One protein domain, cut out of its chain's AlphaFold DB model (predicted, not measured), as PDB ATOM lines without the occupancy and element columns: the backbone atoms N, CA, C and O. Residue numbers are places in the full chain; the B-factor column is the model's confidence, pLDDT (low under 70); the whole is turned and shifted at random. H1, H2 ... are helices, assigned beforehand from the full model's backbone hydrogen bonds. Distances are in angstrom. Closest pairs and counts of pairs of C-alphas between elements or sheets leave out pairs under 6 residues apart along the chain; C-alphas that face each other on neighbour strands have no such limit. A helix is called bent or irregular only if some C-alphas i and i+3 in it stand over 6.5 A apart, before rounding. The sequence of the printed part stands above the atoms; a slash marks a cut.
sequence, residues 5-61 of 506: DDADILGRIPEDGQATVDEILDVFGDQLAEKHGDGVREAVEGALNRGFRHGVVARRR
ATOM      1  N   ASP A   5     159.778 195.662 123.765       78.25
ATOM      2  CA  ASP A   5     159.978 195.264 122.365       78.25
ATOM      3  C   ASP A   5     160.264 196.438 121.417       78.25
ATOM      4  O   ASP A   5     160.933 196.264 120.402       78.25
ATOM      5  N   ASP A   6     159.805 197.649 121.748       85.38
ATOM      6  CA  ASP A   6     160.095 198.836 120.941       85.38
ATOM      7  C   ASP A   6     161.553 199.260 121.096       85.38
ATOM      8  O   ASP A   6     162.126 199.783 120.150       85.38
ATOM      9  N   ALA A   7     162.158 199.060 122.270       84.75
ATOM     10  CA  ALA A   7     163.516 199.524 122.546       84.75
ATOM     11  C   ALA A   7     164.559 198.840 121.646       84.75
ATOM     12  O   ALA A   7     165.492 199.496 121.196       84.75
ATOM     13  N   ASP A   8     164.361 197.559 121.335       86.31
ATOM     14  CA  ASP A   8     165.214 196.783 120.424       86.31
ATOM     15  C   ASP A   8     165.135 197.318 118.984       86.31
ATOM     16  O   ASP A   8     166.155 197.577 118.351       86.31
ATOM     17  N   ILE A   9     163.926 197.601 118.487       88.56
ATOM     18  CA  ILE A   9     163.729 198.164 117.141       88.56
ATOM     19  C   ILE A   9     164.207 199.623 117.073       88.56
ATOM     20  O   ILE A   9     164.851 200.027 116.107       88.56
ATOM     21  N   LEU A  10     163.897 200.429 118.091       87.94
ATOM     22  CA  LEU A  10     164.252 201.848 118.141       87.94
ATOM     23  C   LEU A  10     165.755 202.064 118.376       87.94
ATOM     24  O   LEU A  10     166.297 203.048 117.885       87.94
ATOM     25  N   GLY A  11     166.431 201.147 119.071       85.50
ATOM     26  CA  GLY A  11     167.882 201.177 119.281       85.50
ATOM     27  C   GLY A  11     168.702 200.855 118.030       85.50
ATOM     28  O   GLY A  11     169.901 201.102 118.005       85.50
ATOM     29  N   ARG A  12     168.060 200.335 116.977       84.81
ATOM     30  CA  ARG A  12     168.674 200.035 115.672       84.81
ATOM     31  C   ARG A  12     168.599 201.207 114.689       84.81
ATOM     32  O   ARG A  12     168.992 201.076 113.531       84.81
ATOM     33  N   ILE A  13     168.054 202.340 115.124       82.06
ATOM     34  CA  ILE A  13     167.926 203.545 114.306       82.06
ATOM     35  C   ILE A  13     169.279 204.270 114.287       82.06
ATOM     36  O   ILE A  13     169.913 204.365 115.339       82.06
ATOM     37  N   PRO A  14     169.736 204.782 113.128       76.88
ATOM     38  CA  PRO A  14     170.991 205.523 113.042       76.88
ATOM     39  C   PRO A  14     171.027 206.731 113.990       76.88
ATOM     40  O   PRO A  14     169.986 207.268 114.371       76.88
ATOM     41  N   GLU A  15     172.230 207.200 114.330       76.25
ATOM     42  CA  GLU A  15     172.440 208.327 115.258       76.25
ATOM     43  C   GLU A  15     171.774 209.638 114.808       76.25
ATOM     44  O   GLU A  15     171.467 210.495 115.635       76.25
ATOM     45  N   ASP A  16     171.487 209.788 113.511       75.25
ATOM     46  CA  ASP A  16     170.728 210.923 112.973       75.25
ATOM     47  C   ASP A  16     169.232 210.899 113.361       75.25
ATOM     48  O   ASP A  16     168.479 211.831 113.048       75.25
ATOM     49  N   GLY A  17     168.797 209.837 114.047       76.94
ATOM     50  CA  GLY A  17     167.451 209.642 114.561       76.94
ATOM     51  C   GLY A  17     166.411 209.420 113.468       76.94
ATOM     52  O   GLY A  17     165.224 209.643 113.724       76.94
ATOM     53  N   GLN A  18     166.809 209.033 112.251       76.44
ATOM     54  CA  GLN A  18     165.907 208.864 111.112       76.44
ATOM     55  C   GLN A  18     166.016 207.467 110.503       76.44
ATOM     56  O   GLN A  18     167.049 207.066 109.986       76.44
ATOM     57  N   ALA A  19     164.895 206.748 110.457       73.12
ATOM     58  CA  ALA A  19     164.809 205.476 109.746       73.12
ATOM     59  C   ALA A  19     163.425 205.271 109.123       73.12
ATOM     60  O   ALA A  19     162.402 205.729 109.648       73.12
ATOM     61  N   THR A  20     163.394 204.583 107.984       76.88
ATOM     62  CA  THR A  20     162.166 204.029 107.402       76.88
ATOM     63  C   THR A  20     161.992 202.563 107.797       76.88
ATOM     64  O   THR A  20     162.946 201.897 108.188       76.88
ATOM     65  N   VAL A  21     160.763 202.052 107.677       80.00
ATOM     66  CA  VAL A  21     160.459 200.628 107.907       80.00
ATOM     67  C   VAL A  21     161.339 199.751 107.022       80.00
ATOM     68  O   VAL A  21     161.944 198.809 107.512       80.00
ATOM     69  N   ASP A  22     161.449 200.099 105.738       76.56
ATOM     70  CA  ASP A  22     162.212 199.308 104.776       76.56
ATOM     71  C   ASP A  22     163.719 199.370 105.055       76.56
ATOM     72  O   ASP A  22     164.379 198.361 104.908       76.56
ATOM     73  N   GLU A  23     164.273 200.493 105.527       77.00
ATOM     74  CA  GLU A  23     165.695 200.557 105.916       77.00
ATOM     75  C   GLU A  23     166.007 199.681 107.132       77.00
ATOM     76  O   GLU A  23     167.042 199.021 107.166       77.00
ATOM     77  N   ILE A  24     165.105 199.640 108.118       83.94
ATOM     78  CA  ILE A  24     165.267 198.750 109.273       83.94
ATOM     79  C   ILE A  24     165.145 197.290 108.832       83.94
ATOM     80  O   ILE A  24     165.927 196.458 109.280       83.94
ATOM     81  N   LEU A  25     164.198 196.972 107.949       82.44
ATOM     82  CA  LEU A  25     164.017 195.610 107.443       82.44
ATOM     83  C   LEU A  25     165.143 195.174 106.493       82.44
ATOM     84  O   LEU A  25     165.554 194.025 106.555       82.44
ATOM     85  N   ASP A  26     165.684 196.067 105.665       79.12
ATOM     86  CA  ASP A  26     166.787 195.753 104.746       79.12
ATOM     87  C   ASP A  26     168.075 195.414 105.521       79.12
ATOM     88  O   ASP A  26     168.876 194.606 105.060       79.12
ATOM     89  N   VAL A  27     168.286 196.021 106.697       81.75
ATOM     90  CA  VAL A  27     169.504 195.819 107.504       81.75
ATOM     91  C   VAL A  27     169.313 194.761 108.595       81.75
ATOM     92  O   VAL A  27     170.235 194.007 108.896       81.75
ATOM     93  N   PHE A  28     168.130 194.703 109.207       87.44
ATOM     94  CA  PHE A  28     167.862 193.897 110.403       87.44
ATOM     95  C   PHE A  28     166.686 192.931 110.244       87.44
ATOM     96  O   PHE A  28     166.270 192.324 111.230       87.44
ATOM     97  N   GLY A  29     166.134 192.795 109.036       87.88
ATOM     98  CA  GLY A  29     164.923 192.021 108.765       87.88
ATOM     99  C   GLY A  29     165.006 190.591 109.269       87.88
ATOM    100  O   GLY A  29     164.118 190.183 110.008       87.88
ATOM    101  N   ASP A  30     166.091 189.879 108.967       86.50
ATOM    102  CA  ASP A  30     166.264 188.476 109.365       86.50
ATOM    103  C   ASP A  30     166.280 188.310 110.896       86.50
ATOM    104  O   ASP A  30     165.566 187.475 111.446       86.50
ATOM    105  N   GLN A  31     167.003 189.182 111.607       88.94
ATOM    106  CA  GLN A  31     167.075 189.160 113.077       88.94
ATOM    107  C   GLN A  31     165.734 189.517 113.729       88.94
ATOM    108  O   GLN A  31     165.357 188.974 114.765       88.94
ATOM    109  N   LEU A  32     165.004 190.465 113.138       90.12
ATOM    110  CA  LEU A  32     163.690 190.861 113.632       90.12
ATOM    111  C   LEU A  32     162.624 189.808 113.288       90.12
ATOM    112  O   LEU A  32     161.681 189.632 114.059       90.12
ATOM    113  N   ALA A  33     162.779 189.082 112.178       90.94
ATOM    114  CA  ALA A  33     161.893 187.998 111.769       90.94
ATOM    115  C   ALA A  33     161.998 186.787 112.705       90.94
ATOM    116  O   ALA A  33     160.971 186.197 113.026       90.94
ATOM    117  N   GLU A  34     163.181 186.467 113.242       91.31
ATOM    118  CA  GLU A  34     163.330 185.420 114.272       91.31
ATOM    119  C   GLU A  34     162.468 185.689 115.517       91.31
ATOM    120  O   GLU A  34     161.941 184.765 116.136       91.31
ATOM    121  N   LYS A  35     162.292 186.964 115.875       91.31
ATOM    122  CA  LYS A  35     161.550 187.383 117.071       91.31
ATOM    123  C   LYS A  35     160.068 187.649 116.812       91.31
ATOM    124  O   LYS A  35     159.237 187.411 117.686       91.31
ATOM    125  N   HIS A  36     159.734 188.187 115.642       89.19
ATOM    126  CA  HIS A  36     158.392 188.685 115.329       89.19
ATOM    127  C   HIS A  36     157.658 187.872 114.251       89.19
ATOM    128  O   HIS A  36     156.474 188.124 114.012       89.19
ATOM    129  N   GLY A  37     158.329 186.903 113.623       91.38
ATOM    130  CA  GLY A  37     157.783 186.067 112.558       91.38
ATOM    131  C   GLY A  37     157.207 186.892 111.408       91.38
ATOM    132  O   GLY A  37     157.724 187.953 111.050       91.38
ATOM    133  N   ASP A  38     156.071 186.435 110.882       86.94
ATOM    134  CA  ASP A  38     155.367 187.074 109.763       86.94
ATOM    135  C   ASP A  38     154.884 188.505 110.071       86.94
ATOM    136  O   ASP A  38     154.623 189.279 109.153       86.94
ATOM    137  N   GLY A  39     154.793 188.887 111.353       89.62
ATOM    138  CA  GLY A  39     154.359 190.216 111.805       89.62
ATOM    139  C   GLY A  39     155.487 191.239 111.974       89.62
ATOM    140  O   GLY A  39     155.283 192.287 112.596       89.62
ATOM    141  N   VAL A  40     156.700 190.945 111.487       92.00
ATOM    142  CA  VAL A  40     157.887 191.798 111.682       92.00
ATOM    143  C   VAL A  40     157.691 193.220 111.153       92.00
ATOM    144  O   VAL A  40     158.112 194.194 111.785       92.00
ATOM    145  N   ARG A  41     156.992 193.372 110.026       89.38
ATOM    146  CA  ARG A  41     156.745 194.680 109.416       89.38
ATOM    147  C   ARG A  41     155.803 195.522 110.272       89.38
ATOM    148  O   ARG A  41     156.103 196.686 110.536       89.38
ATOM    149  N   GLU A  42     154.702 194.940 110.739       87.56
ATOM    150  CA  GLU A  42     153.743 195.585 111.635       87.56
ATOM    151  C   GLU A  42     154.391 195.958 112.974       87.56
ATOM    152  O   GLU A  42     154.101 197.025 113.527       87.56
ATOM    153  N   ALA A  43     155.295 195.116 113.483       89.25
ATOM    154  CA  ALA A  43     156.066 195.396 114.690       89.25
ATOM    155  C   ALA A  43     156.971 196.626 114.502       89.25
ATOM    156  O   ALA A  43     156.897 197.563 115.306       89.25
ATOM    157  N   VAL A  44     157.741 196.676 113.409       89.00
ATOM    158  CA  VAL A  44     158.614 197.814 113.063       89.00
ATOM    159  C   VAL A  44     157.803 199.091 112.837       89.00
ATOM    160  O   VAL A  44     158.128 200.143 113.392       89.00
ATOM    161  N   GLU A  45     156.697 199.016 112.092       84.94
ATOM    162  CA  GLU A  45     155.781 200.145 111.896       84.94
ATOM    163  C   GLU A  45     155.188 200.641 113.217       84.94
ATOM    164  O   GLU A  45     155.102 201.852 113.462       84.94
ATOM    165  N   GLY A  46     154.783 199.721 114.090       87.81
ATOM    166  CA  GLY A  46     154.249 200.023 115.410       87.81
ATOM    167  C   GLY A  46     155.268 200.742 116.292       87.81
ATOM    168  O   GLY A  46     154.930 201.775 116.884       87.81
ATOM    169  N   ALA A  47     156.497 200.224 116.351       89.69
ATOM    170  CA  ALA A  47     157.594 200.779 117.136       89.69
ATOM    171  C   ALA A  47     157.976 202.177 116.638       89.69
ATOM    172  O   ALA A  47     157.968 203.125 117.425       89.69
ATOM    173  N   LEU A  48     158.174 202.356 115.328       85.50
ATOM    174  CA  LEU A  48     158.459 203.663 114.731       85.50
ATOM    175  C   LEU A  48     157.338 204.675 115.006       85.50
ATOM    176  O   LEU A  48     157.604 205.790 115.446       85.50
ATOM    177  N   ASN A  49     156.066 204.297 114.838       81.31
ATOM    178  CA  ASN A  49     154.931 205.183 115.135       81.31
ATOM    179  C   ASN A  49     154.830 205.574 116.621       81.31
ATOM    180  O   ASN A  49     154.305 206.646 116.943       81.31
ATOM    181  N   ARG A  50     155.280 204.715 117.542       87.19
ATOM    182  CA  ARG A  50     155.393 205.046 118.972       87.19
ATOM    183  C   ARG A  50     156.600 205.949 119.230       87.19
ATOM    184  O   ARG A  50     156.423 206.990 119.859       87.19
ATOM    185  N   GLY A  51     157.764 205.632 118.667       85.00
ATOM    186  CA  GLY A  51     158.969 206.462 118.722       85.00
ATOM    187  C   GLY A  51     158.728 207.888 118.215       85.00
ATOM    188  O   GLY A  51     159.078 208.846 118.901       85.00
ATOM    189  N   PHE A  52     158.009 208.046 117.096       80.19
ATOM    190  CA  PHE A  52     157.607 209.354 116.558       80.19
ATOM    191  C   PHE A  52     156.694 210.136 117.501       80.19
ATOM    192  O   PHE A  52     156.842 211.347 117.635       80.19
ATOM    193  N   ARG A  53     155.737 209.467 118.153       80.81
ATOM    194  CA  ARG A  53     154.841 210.121 119.122       80.81
ATOM    195  C   ARG A  53     155.577 210.593 120.371       80.81
ATOM    196  O   ARG A  53     155.139 211.556 120.988       80.81
ATOM    197  N   HIS A  54     156.666 209.920 120.730       83.94
ATOM    198  CA  HIS A  54     157.463 210.225 121.914       83.94
ATOM    199  C   HIS A  54     158.716 211.060 121.622       83.94
ATOM    200  O   HIS A  54     159.479 211.319 122.544       83.94
ATOM    201  N   GLY A  55     158.937 211.482 120.371       81.38
ATOM    202  CA  GLY A  55     160.114 212.270 119.988       81.38
ATOM    203  C   GLY A  55     161.442 211.507 120.061       81.38
ATOM    204  O   GLY A  55     162.491 212.131 119.985       81.38
ATOM    205  N   VAL A  56     161.403 210.175 120.193       82.75
ATOM    206  CA  VAL A  56     162.594 209.302 120.230       82.75
ATOM    207  C   VAL A  56     163.205 209.157 118.838       82.75
ATOM    208  O   VAL A  56     164.400 208.950 118.690       82.75
ATOM    209  N   VAL A  57     162.370 209.279 117.807       80.25
ATOM    210  CA  VAL A  57     162.766 209.186 116.402       80.25
ATOM    211  C   VAL A  57     162.167 210.371 115.667       80.25
ATOM    212  O   VAL A  57     161.018 210.752 115.922       80.25
ATOM    213  N   ALA A  58     162.901 210.934 114.719       73.31
ATOM    214  CA  ALA A  58     162.368 211.900 113.782       73.31
ATOM    215  C   ALA A  58     161.696 211.169 112.613       73.31
ATOM    216  O   ALA A  58     162.278 210.305 111.955       73.31
ATOM    217  N   ARG A  59     160.439 211.522 112.317       58.81
ATOM    218  CA  ARG A  59     159.715 210.930 111.184       58.81
ATOM    219  C   ARG A  59     160.391 211.314 109.883       58.81
ATOM    220  O   ARG A  59     160.186 212.427 109.399       58.81
ATOM    221  N   ARG A  60     161.099 210.364 109.268       59.03
ATOM    222  CA  ARG A  60     161.505 210.483 107.871       59.03
ATOM    223  C   ARG A  60     160.236 210.447 107.028       59.03
ATOM    224  O   ARG A  60     159.577 209.418 106.869       59.03
ATOM    225  N   ARG A  61     159.760 211.628 106.625       45.12
ATOM    226  CA  ARG A  61     158.457 211.765 105.969       45.12
ATOM    227  C   ARG A  61     158.542 211.247 104.535       45.12
ATOM    228  O   ARG A  61     158.844 211.990 103.611       45.12
TER     229      ARG A  61
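What this domain is: This is residues 5 to 61 of the 506 residues of the protein "Integrase" of Cenarchaeum symbiosum (strain A) (UniProt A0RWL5). Picture a short helix, H1, packed across the second arm of a long helix, H2, that is sharply bent, its two arms H2a and H2b folding back as a V. A stretch with no named element, residues 11 to 20, leads from H1 to the start of H2a, and residues 54 to 61 follow H2b as a tail. The 57 printed residues hold two named helices, H1 then H2, and no named strand; the class is all helix. The whole is compact, with a radius of gyration of the C-alphas of 10.2 A, and only just elongated, spanning 27 by 18 by 18 A.

Where its parts are: Find C-alpha 5 at (159.978, 195.264, 122.365), where H1, residues 5 to 10, begins. H2, residues 21 to 53, was assigned as one helix by its hydrogen bonds, but it is bent: C-alphas 35 and 38 are 9.6 A apart. Its arm H2a, residues 21 to 35, measures 16.1 A and is irregular, with C-alphas 27 and 30 8.2 A apart. Arm H2b, residues 38 to 53, runs 24.9 A to C-alpha 53 at (154.841, 210.121, 119.122) and is irregular, with C-alphas 38 and 41 7.7 A apart.

How they stand to each other: Look at Asp 6 and Ala 47, the closest C-alphas of H1 and H2b, 5.0 A apart: these touch, H2b with residues 44 to 51 alone. Their lines, at 71 degrees, are only just about perpendicular. H2a and H2b touch, closest at the C-alphas of Ala 33 and Val 40, 5.5 A, and run opposite ways at a steep tilt of 56 degrees. H1 and H2a are near each other. O i to N i+4 pairs are within hydrogen-bond range in 1 of 2 for H1, 8 of 11 for H2a and 11 of 12 for H2b.

The domain as a whole: The C-alphas farthest apart are those of Asp 16 and Asp 38, 28.5 A. The printed part has no cut, and the link from H1 to H2 is short. Confidence is under 70 at residues 59 to 61.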